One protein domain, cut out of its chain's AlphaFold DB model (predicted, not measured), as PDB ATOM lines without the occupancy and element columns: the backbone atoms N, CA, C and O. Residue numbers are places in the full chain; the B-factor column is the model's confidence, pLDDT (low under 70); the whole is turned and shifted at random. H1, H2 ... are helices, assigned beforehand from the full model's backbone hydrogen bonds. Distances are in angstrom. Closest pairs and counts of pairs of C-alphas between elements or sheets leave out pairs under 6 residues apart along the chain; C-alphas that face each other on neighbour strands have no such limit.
ATOM      1  N   THR A  81      -6.270  40.714  10.903       80.69
ATOM      2  CA  THR A  81      -4.838  40.603  10.616       80.69
ATOM      3  C   THR A  81      -4.385  41.763   9.722       80.69
ATOM      4  O   THR A  81      -5.109  42.156   8.807       80.69
ATOM      5  N   ILE A  82      -3.148  42.245   9.897       80.31
ATOM      6  CA  ILE A  82      -2.526  43.267   9.025       80.31
ATOM      7  C   ILE A  82      -2.706  42.913   7.539       80.31
ATOM      8  O   ILE A  82      -3.002  43.771   6.709       80.31
ATOM      9  N   VAL A  83      -2.597  41.623   7.208       81.62
ATOM     10  CA  VAL A  83      -2.838  41.087   5.862       81.62
ATOM     11  C   VAL A  83      -4.261  41.358   5.372       81.62
ATOM     12  O   VAL A  83      -4.438  41.835   4.253       81.62
ATOM     13  N   GLY A  84      -5.263  41.070   6.204       81.94
ATOM     14  CA  GLY A  84      -6.672  41.311   5.902       81.94
ATOM     15  C   GLY A  84      -6.966  42.801   5.748       81.94
ATOM     16  O   GLY A  84      -7.623  43.202   4.790       81.94
ATOM     17  N   SER A  85      -6.387  43.641   6.611       84.12
ATOM     18  CA  SER A  85      -6.496  45.102   6.507       84.12
ATOM     19  C   SER A  85      -5.904  45.636   5.192       84.12
ATOM     20  O   SER A  85      -6.529  46.444   4.499       84.12
ATOM     21  N   LEU A  86      -4.747  45.115   4.768       84.81
ATOM     22  CA  LEU A  86      -4.118  45.497   3.500       84.81
ATOM     23  C   LEU A  86      -4.956  45.073   2.282       84.81
ATOM     24  O   LEU A  86      -5.117  45.858   1.344       84.81
ATOM     25  N   LYS A  87      -5.493  43.848   2.287       86.19
ATOM     26  CA  LYS A  87      -6.375  43.340   1.222       86.19
ATOM     27  C   LYS A  87      -7.673  44.142   1.139       86.19
ATOM     28  O   LYS A  87      -8.052  44.580   0.056       86.19
ATOM     29  N   SER A  88      -8.297  44.406   2.285       86.81
ATOM     30  CA  SER A  88      -9.505  45.225   2.396       86.81
ATOM     31  C   SER A  88      -9.285  46.643   1.871       86.81
ATOM     32  O   SER A  88     -10.043  47.116   1.026       86.81
ATOM     33  N   THR A  89      -8.184  47.287   2.264       87.44
ATOM     34  CA  THR A  89      -7.813  48.620   1.763       87.44
ATOM     35  C   THR A  89      -7.595  48.611   0.249       87.44
ATOM     36  O   THR A  89      -8.076  49.500  -0.454       87.44
ATOM     37  N   ARG A  90      -6.913  47.589  -0.284       89.31
ATOM     38  CA  ARG A  90      -6.659  47.458  -1.725       89.31
ATOM     39  C   ARG A  90      -7.946  47.270  -2.532       89.31
ATOM     40  O   ARG A  90      -8.091  47.925  -3.562       89.31
ATOM     41  N   ILE A  91      -8.876  46.439  -2.063       90.06
ATOM     42  CA  ILE A  91     -10.196  46.252  -2.691       90.06
ATOM     43  C   ILE A  91     -11.031  47.534  -2.564       90.06
ATOM     44  O   ILE A  91     -11.607  48.002  -3.542       90.06
ATOM     45  N   SER A  92     -11.034  48.188  -1.403       89.88
ATOM     46  CA  SER A  92     -11.720  49.474  -1.214       89.88
ATOM     47  C   SER A  92     -11.252  50.521  -2.230       89.88
ATOM     48  O   SER A  92     -12.069  51.159  -2.902       89.88
ATOM     49  N   TRP A  93      -9.934  50.630  -2.424       90.19
ATOM     50  CA  TRP A  93      -9.357  51.542  -3.407       90.19
ATOM     51  C   TRP A  93      -9.683  51.139  -4.849       90.19
ATOM     52  O   TRP A  93     -10.015  52.010  -5.648       90.19
ATOM     53  N   ALA A  94      -9.683  49.844  -5.180       89.06
ATOM     54  CA  ALA A  94     -10.073  49.370  -6.509       89.06
ATOM     55  C   ALA A  94     -11.496  49.803  -6.889       89.06
ATOM     56  O   ALA A  94     -11.696  50.373  -7.959       89.06
ATOM     57  N   GLY A  95     -12.460  49.654  -5.976       90.06
ATOM     58  CA  GLY A  95     -13.823  50.125  -6.226       90.06
ATOM     59  C   GLY A  95     -13.940  51.647  -6.312       90.06
ATOM     60  O   GLY A  95     -14.845  52.152  -6.967       90.06
ATOM     61  N   HIS A  96     -13.047  52.411  -5.671       87.06
ATOM     62  CA  HIS A  96     -12.985  53.862  -5.883       87.06
ATOM     63  C   HIS A  96     -12.451  54.208  -7.276       87.06
ATOM     64  O   HIS A  96     -13.028  55.062  -7.942       87.06
ATOM     65  N   VAL A  97     -11.385  53.535  -7.717       87.06
ATOM     66  CA  VAL A  97     -10.772  53.750  -9.034       87.06
ATOM     67  C   VAL A  97     -11.755  53.421 -10.157       87.06
ATOM     68  O   VAL A  97     -11.916  54.237 -11.063       87.06
ATOM     69  N   TRP A  98     -12.460  52.290 -10.073       88.56
ATOM     70  CA  TRP A  98     -13.432  51.875 -11.092       88.56
ATOM     71  C   TRP A  98     -14.680  52.759 -11.155       88.56
ATOM     72  O   TRP A  98     -15.213  52.966 -12.237       88.56
ATOM     73  N   ARG A  99     -15.093  53.360 -10.032       87.38
ATOM     74  CA  ARG A  99     -16.177  54.359 -10.007       87.38
ATOM     75  C   ARG A  99     -15.721  55.774 -10.358       87.38
ATOM     76  O   ARG A  99     -16.547  56.676 -10.458       87.38
ATOM     77  N   SER A 100     -14.415  56.018 -10.462       84.31
ATOM     78  CA  SER A 100     -13.910  57.354 -10.761       84.31
ATOM     79  C   SER A 100     -13.961  57.613 -12.267       84.31
ATOM     80  O   SER A 100     -13.182  57.057 -13.031       84.31
ATOM     81  N   GLU A 101     -14.833  58.526 -12.688       76.25
ATOM     82  CA  GLU A 101     -14.906  59.017 -14.079       76.25
ATOM     83  C   GLU A 101     -13.779  60.018 -14.419       76.25
ATOM     84  O   GLU A 101     -13.728  60.599 -15.499       76.25
ATOM     85  N   GLY A 102     -12.870  60.264 -13.470       78.19
ATOM     86  CA  GLY A 102     -11.781  61.225 -13.603       78.19
ATOM     87  C   GLY A 102     -10.477  60.628 -14.134       78.19
ATOM     88  O   GLY A 102     -10.368  59.460 -14.496       78.19
ATOM     89  N   MET A 103      -9.423  61.445 -14.077       75.12
ATOM     90  CA  MET A 103      -8.064  61.098 -14.515       75.12
ATOM     91  C   MET A 103      -7.527  59.785 -13.909       75.12
ATOM     92  O   MET A 103      -6.749  59.084 -14.550       75.12
ATOM     93  N   ILE A 104      -7.952  59.437 -12.690       76.88
ATOM     94  CA  ILE A 104      -7.535  58.218 -11.986       76.88
ATOM     95  C   ILE A 104      -8.031  56.957 -12.715       76.88
ATOM     96  O   ILE A 104      -7.236  56.042 -12.946       76.88
ATOM     97  N   GLY A 105      -9.304  56.924 -13.122       75.12
ATOM     98  CA  GLY A 105      -9.872  55.826 -13.904       75.12
ATOM     99  C   GLY A 105      -9.199  55.708 -15.272       75.12
ATOM    100  O   GLY A 105      -8.724  54.633 -15.643       75.12
ATOM    101  N   SER A 106      -9.037  56.834 -15.975       74.81
ATOM    102  CA  SER A 106      -8.422  56.865 -17.310       74.81
ATOM    103  C   SER A 106      -6.972  56.372 -17.321       74.81
ATOM    104  O   SER A 106      -6.602  55.575 -18.181       74.81
ATOM    105  N   ILE A 107      -6.148  56.788 -16.351       77.19
ATOM    106  CA  ILE A 107      -4.750  56.330 -16.238       77.19
ATOM    107  C   ILE A 107      -4.686  54.839 -15.891       77.19
ATOM    108  O   ILE A 107      -3.817  54.125 -16.389       77.19
ATOM    109  N   THR A 108      -5.595  54.355 -15.044       76.88
ATOM    110  CA  THR A 108      -5.590  52.951 -14.608       76.88
ATOM    111  C   THR A 108      -6.004  52.001 -15.732       76.88
ATOM    112  O   THR A 108      -5.431  50.916 -15.863       76.88
ATOM    113  N   ASN A 109      -6.950  52.422 -16.572       76.12
ATOM    114  CA  ASN A 109      -7.420  51.647 -17.722       76.12
ATOM    115  C   ASN A 109      -6.446  51.686 -18.906       76.12
ATOM    116  O   ASN A 109      -6.512  50.837 -19.798       76.12
ATOM    117  N   TRP A 110      -5.516  52.643 -18.912       77.31
ATOM    118  CA  TRP A 110      -4.535  52.784 -19.973       77.31
ATOM    119  C   TRP A 110      -3.553  51.602 -19.998       77.31
ATOM    120  O   TRP A 110      -2.818  51.323 -19.044       77.31
ATOM    121  N   GLN A 123       4.734  42.216 -11.491       79.38
ATOM    122  CA  GLN A 123       3.462  42.313 -10.788       79.38
ATOM    123  C   GLN A 123       2.914  43.745 -10.771       79.38
ATOM    124  O   GLN A 123       3.561  44.671 -10.281       79.38
ATOM    125  N   ARG A 124       1.706  43.929 -11.312       80.88
ATOM    126  CA  ARG A 124       0.958  45.191 -11.255       80.88
ATOM    127  C   ARG A 124       0.061  45.226 -10.018       80.88
ATOM    128  O   ARG A 124      -0.351  44.190  -9.499       80.88
ATOM    129  N   TRP A 125      -0.337  46.431  -9.615       84.81
ATOM    130  CA  TRP A 125      -1.414  46.609  -8.639       84.81
ATOM    131  C   TRP A 125      -2.711  45.917  -9.091       84.81
ATOM    132  O   TRP A 125      -3.299  45.178  -8.307       84.81
ATOM    133  N   VAL A 126      -3.090  46.065 -10.369       83.25
ATOM    134  CA  VAL A 126      -4.270  45.401 -10.957       83.25
ATOM    135  C   VAL A 126      -4.188  43.880 -10.803       83.25
ATOM    136  O   VAL A 126      -5.184  43.241 -10.485       83.25
ATOM    137  N   ASP A 127      -2.996  43.297 -10.964       84.88
ATOM    138  CA  ASP A 127      -2.797  41.854 -10.811       84.88
ATOM    139  C   ASP A 127      -3.024  41.435  -9.348       84.88
ATOM    140  O   ASP A 127      -3.697  40.444  -9.089       84.88
ATOM    141  N   ARG A 128      -2.547  42.223  -8.370       85.81
ATOM    142  CA  ARG A 128      -2.810  41.969  -6.936       85.81
ATOM    143  C   ARG A 128      -4.287  42.103  -6.577       85.81
ATOM    144  O   ARG A 128      -4.777  41.305  -5.787       85.81
ATOM    145  N   VAL A 129      -4.983  43.091  -7.140       86.88
ATOM    146  CA  VAL A 129      -6.432  43.269  -6.953       86.88
ATOM    147  C   VAL A 129      -7.191  42.061  -7.499       86.88
ATOM    148  O   VAL A 129      -8.052  41.530  -6.805       86.88
ATOM    149  N   LYS A 130      -6.829  41.573  -8.693       87.62
ATOM    150  CA  LYS A 130      -7.436  40.373  -9.288       87.62
ATOM    151  C   LYS A 130      -7.220  39.124  -8.439       87.62
ATOM    152  O   LYS A 130      -8.168  38.372  -8.244       87.62
ATOM    153  N   GLU A 131      -6.019  38.920  -7.900       88.94
ATOM    154  CA  GLU A 131      -5.756  37.795  -6.992       88.94
ATOM    155  C   GLU A 131      -6.576  37.894  -5.697       88.94
ATOM    156  O   GLU A 131      -7.171  36.908  -5.268       88.94
ATOM    157  N   ASP A 132      -6.672  39.081  -5.090       88.00
ATOM    158  CA  ASP A 132      -7.468  39.269  -3.871       88.00
ATOM    159  C   ASP A 132      -8.973  39.054  -4.120       88.00
ATOM    160  O   ASP A 132      -9.656  38.462  -3.288       88.00
ATOM    161  N   LEU A 133      -9.489  39.471  -5.279       89.50
ATOM    162  CA  LEU A 133     -10.887  39.249  -5.677       89.50
ATOM    163  C   LEU A 133     -11.171  37.792  -6.047       89.50
ATOM    164  O   LEU A 133     -12.254  37.282  -5.764       89.50
ATOM    165  N   LYS A 134     -10.183  37.097  -6.619       89.69
ATOM    166  CA  LYS A 134     -10.254  35.658  -6.883       89.69
ATOM    167  C   LYS A 134     -10.367  34.862  -5.584       89.69
ATOM    168  O   LYS A 134     -11.134  33.908  -5.535       89.69
ATOM    169  N   LEU A 135      -9.672  35.281  -4.522       87.88
ATOM    170  CA  LEU A 135      -9.826  34.687  -3.186       87.88
ATOM    171  C   LEU A 135     -11.236  34.884  -2.607       87.88
ATOM    172  O   LEU A 135     -11.685  34.058  -1.821       87.88
ATOM    173  N   LEU A 136     -11.927  35.955  -3.004       86.50
ATOM    174  CA  LEU A 136     -13.324  36.229  -2.647       86.50
ATOM    175  C   LEU A 136     -14.330  35.639  -3.650       86.50
ATOM    176  O   LEU A 136     -15.531  35.839  -3.498       86.50
ATOM    177  N   ASN A 137     -13.852  34.908  -4.662       88.25
ATOM    178  CA  ASN A 137     -14.656  34.265  -5.701       88.25
ATOM    179  C   ASN A 137     -15.528  35.232  -6.535       88.25
ATOM    180  O   ASN A 137     -16.562  34.832  -7.075       88.25
ATOM    181  N   VAL A 138     -15.097  36.492  -6.679       86.69
ATOM    182  CA  VAL A 138     -15.803  37.534  -7.447       86.69
ATOM    183  C   VAL A 138     -15.365  37.489  -8.913       86.69
ATOM    184  O   VAL A 138     -14.185  37.678  -9.214       86.69
ATOM    185  N   ARG A 139     -16.300  37.239  -9.839       78.50
ATOM    186  CA  ARG A 139     -16.000  37.097 -11.282       78.50
ATOM    187  C   ARG A 139     -16.165  38.401 -12.075       78.50
ATOM    188  O   ARG A 139     -15.336  38.669 -12.937       78.50
ATOM    189  N   ASN A 140     -17.141  39.243 -11.717       83.69
ATOM    190  CA  ASN A 140     -17.459  40.505 -12.408       83.69
ATOM    191  C   ASN A 140     -17.171  41.728 -11.525       83.69
ATOM    192  O   ASN A 140     -18.018  42.588 -11.312       83.69
ATOM    193  N   ALA A 141     -15.962  41.804 -10.971       82.94
ATOM    194  CA  ALA A 141     -15.651  42.787  -9.936       82.94
ATOM    195  C   ALA A 141     -15.785  44.257 -10.378       82.94
ATOM    196  O   ALA A 141     -16.110  45.098  -9.548       82.94
ATOM    197  N   GLU A 142     -15.546  44.569 -11.656       81.81
ATOM    198  CA  GLU A 142     -15.707  45.929 -12.195       81.81
ATOM    199  C   GLU A 142     -17.186  46.355 -12.231       81.81
ATOM    200  O   GLU A 142     -17.502  47.492 -11.897       81.81
ATOM    201  N   GLU A 143     -18.097  45.432 -12.553       85.00
ATOM    202  CA  GLU A 143     -19.548  45.673 -12.548       85.00
ATOM    203  C   GLU A 143     -20.089  45.737 -11.113       85.00
ATOM    204  O   GLU A 143     -20.774  46.696 -10.760       85.00
ATOM    205  N   CYS A 144     -19.699  44.780 -10.261       84.56
ATOM    206  CA  CYS A 144     -20.053  44.745  -8.836       84.56
ATOM    207  C   CYS A 144     -19.554  45.981  -8.070       84.56
ATOM    208  O   CYS A 144     -20.102  46.339  -7.034       84.56
ATOM    209  N   ALA A 145     -18.499  46.649  -8.550       85.56
ATOM    210  CA  ALA A 145     -17.992  47.864  -7.919       85.56
ATOM    211  C   ALA A 145     -18.906  49.082  -8.100       85.56
ATOM    212  O   ALA A 145     -18.745  50.051  -7.351       85.56
ATOM    213  N   ASN A 146     -19.844  49.050  -9.055       86.44
ATOM    214  CA  ASN A 146     -20.850  50.101  -9.209       86.44
ATOM    215  C   ASN A 146     -21.887  50.062  -8.083       86.44
ATOM    216  O   ASN A 146     -22.311  51.124  -7.619       86.44
ATOM    217  N   ASP A 147     -22.242  48.871  -7.590       90.94
ATOM    218  CA  ASP A 147     -23.054  48.742  -6.384       90.94
ATOM    219  C   ASP A 147     -22.184  48.986  -5.145       90.94
ATOM    220  O   ASP A 147     -21.307  48.208  -4.762       90.94
ATOM    221  N   ARG A 148     -22.427  50.120  -4.487       88.31
ATOM    222  CA  ARG A 148     -21.658  50.530  -3.311       88.31
ATOM    223  C   ARG A 148     -21.895  49.620  -2.109       88.31
ATOM    224  O   ARG A 148     -20.976  49.470  -1.299       88.31
ATOM    225  N   GLU A 149     -23.098  49.084  -1.950       89.69
ATOM    226  CA  GLU A 149     -23.430  48.226  -0.814       89.69
ATOM    227  C   GLU A 149     -22.888  46.817  -1.035       89.69
ATOM    228  O   GLU A 149     -22.260  46.269  -0.125       89.69
ATOM    229  N   GLU A 150     -22.998  46.286  -2.254       88.94
ATOM    230  CA  GLU A 150     -22.350  45.025  -2.627       88.94
ATOM    231  C   GLU A 150     -20.822  45.127  -2.467       88.94
ATOM    232  O   GLU A 150     -20.185  44.286  -1.827       88.94
ATOM    233  N   TRP A 151     -20.219  46.232  -2.927       91.81
ATOM    234  CA  TRP A 151     -18.776  46.438  -2.802       91.81
ATOM    235  C   TRP A 151     -18.295  46.490  -1.349       91.81
ATOM    236  O   TRP A 151     -17.238  45.946  -1.014       91.81
ATOM    237  N   LYS A 152     -19.067  47.116  -0.450       91.44
ATOM    238  CA  LYS A 152     -18.744  47.135   0.986       91.44
ATOM    239  C   LYS A 152     -18.695  45.725   1.572       91.44
ATOM    240  O   LYS A 152     -17.823  45.467   2.402       91.44
ATOM    241  N   GLN A 153     -19.574  44.821   1.140       91.31
ATOM    242  CA  GLN A 153     -19.568  43.435   1.618       91.31
ATOM    243  C   GLN A 153     -18.256  42.735   1.248       91.31
ATOM    244  O   GLN A 153     -17.638  42.114   2.113       91.31
ATOM    245  N   TYR A 154     -17.757  42.924   0.023       89.31
ATOM    246  CA  TYR A 154     -16.456  42.379  -0.386       89.31
ATOM    247  C   TYR A 154     -15.282  42.998   0.382       89.31
ATOM    248  O   TYR A 154     -14.351  42.288   0.767       89.31
ATOM    249  N   VAL A 155     -15.327  44.303   0.666       88.25
ATOM    250  CA  VAL A 155     -14.307  44.991   1.481       88.25
ATOM    251  C   VAL A 155     -14.266  44.437   2.908       88.25
ATOM    252  O   VAL A 155     -13.177  44.269   3.468       88.25
ATOM    253  N   VAL A 156     -15.424  44.122   3.493       88.06
ATOM    254  CA  VAL A 156     -15.516  43.496   4.820       88.06
ATOM    255  C   VAL A 156     -15.059  42.039   4.771       88.06
ATOM    256  O   VAL A 156     -14.236  41.636   5.593       88.06
ATOM    257  N   ALA A 157     -15.495  41.271   3.772       87.12
ATOM    258  CA  ALA A 157     -15.068  39.887   3.575       87.12
ATOM    259  C   ALA A 157     -13.539  39.774   3.407       87.12
ATOM    260  O   ALA A 157     -12.910  38.867   3.953       87.12
ATOM    261  N   ALA A 158     -12.915  40.748   2.738       86.25
ATOM    262  CA  ALA A 158     -11.466  40.822   2.575       86.25
ATOM    263  C   ALA A 158     -10.697  40.934   3.903       86.25
ATOM    264  O   ALA A 158      -9.567  40.448   3.989       86.25
ATOM    265  N   MET A 159     -11.293  41.534   4.943       83.62
ATOM    266  CA  MET A 159     -10.674  41.611   6.273       83.62
ATOM    267  C   MET A 159     -10.546  40.231   6.933       83.62
ATOM    268  O   MET A 159      -9.618  40.014   7.712       83.62
ATOM    269  N   GLY A 160     -11.433  39.292   6.588       79.75
ATOM    270  CA  GLY A 160     -11.419  37.912   7.079       79.75
ATOM    271  C   GLY A 160     -10.430  36.988   6.358       79.75
ATOM    272  O   GLY A 160     -10.225  35.854   6.795       79.75
ATOM    273  N   LEU A 161      -9.785  37.446   5.277       76.44
ATOM    274  CA  LEU A 161      -8.819  36.643   4.527       76.44
ATOM    275  C   LEU A 161      -7.515  36.468   5.321       76.44
ATOM    276  O   LEU A 161      -6.598  37.293   5.244       76.44
ATOM    277  N   LYS A 162      -7.406  35.347   6.044       63.59
ATOM    278  CA  LYS A 162      -6.161  34.918   6.699       63.59
ATOM    279  C   LYS A 162      -5.079  34.638   5.646       63.59
ATOM    280  O   LYS A 162      -5.351  34.167   4.542       63.59
ATOM    281  N   GLY A 163      -3.846  35.031   5.955       53.47
ATOM    282  CA  GLY A 163      -2.757  35.136   4.988       53.47
ATOM    283  C   GLY A 163      -2.340  33.812   4.346       53.47
ATOM    284  O   GLY A 163      -1.643  33.022   4.963       53.47
TER     285      GLY A 163
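This is residues 81 to 110 and 123 to 163 of the 244 residues of an uncharacterized protein of Aphis glycines (UniProt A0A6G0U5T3). A long helix, H1, runs through the domain, with H5 packed side by side along it in the opposite direction and H3 crossing it steeply. The small helix H2 turns off at the far end of H1, and the short H4 lies near H1, H3 and H5. The printed part has 71 residues with five named helices, in the order H1, H2, H3, H4, H5, and no named strand; the class is all helix. It is compact, with a radius of gyration of the C-alphas of 11.6 A and spans of 33 by 28 by 20 A.

H1, residues 82 to 99, begins at C-alpha 82 (-2.526, 43.267, 9.025) and is 25.9 A long from first to last C-alpha. H2 holds residues 103 to 109 and measures 10.0 A. H3, residues 125 to 135, measures 15.6 A from C-alpha 125 at (-1.414, 46.609, -8.639). H4, residues 141 to 144, measures 4.9 A. H5, residues 148 to 159, measures 17.1 A and ends at C-alpha 159 (-10.674, 41.611, 6.273).

H1 is the hub, touching H2, H3 and H5. With residues 97 to 99 alone it touches H2, about perpendicular at 75 degrees; the closest C-alphas, of Val 97 and Gly 105, are 5.4 A apart. With residues 87 to 94 alone it touches H3, opposite ways at a steep tilt of 67 degrees, only just short of perpendicular; the closest C-alphas, of Ile 91 and Val 129, are 6.4 A apart. H1 and H5 touch at a shallow tilt of 21 degrees, opposite ways, the closest C-alphas, of Gly 84 and Met 159, being 4.0 A apart. H4 is close to H5 but not clearly touching, with the closest C-alphas, of Cys 144 and Trp 151, 6.4 A apart. H2 is apart from H4 and H5. Every O i to N i+4 pair is within hydrogen-bond range in H1, H2 and H3, and 7 of 8 are in H5; H4 is too short for such a pair.

The C-alphas of Met 103 and Lys 162, the two farthest apart, are 33.7 A from each other. Residues 111 to 122 are not printed, and C-alphas 110 and 123 are 16.1 A apart across this cut. The links H1 to H2, H3 to H4 and H4 to H5 are tight. The mean pLDDT of the printed part is 84.0, and residues 162 to 163 are under 70.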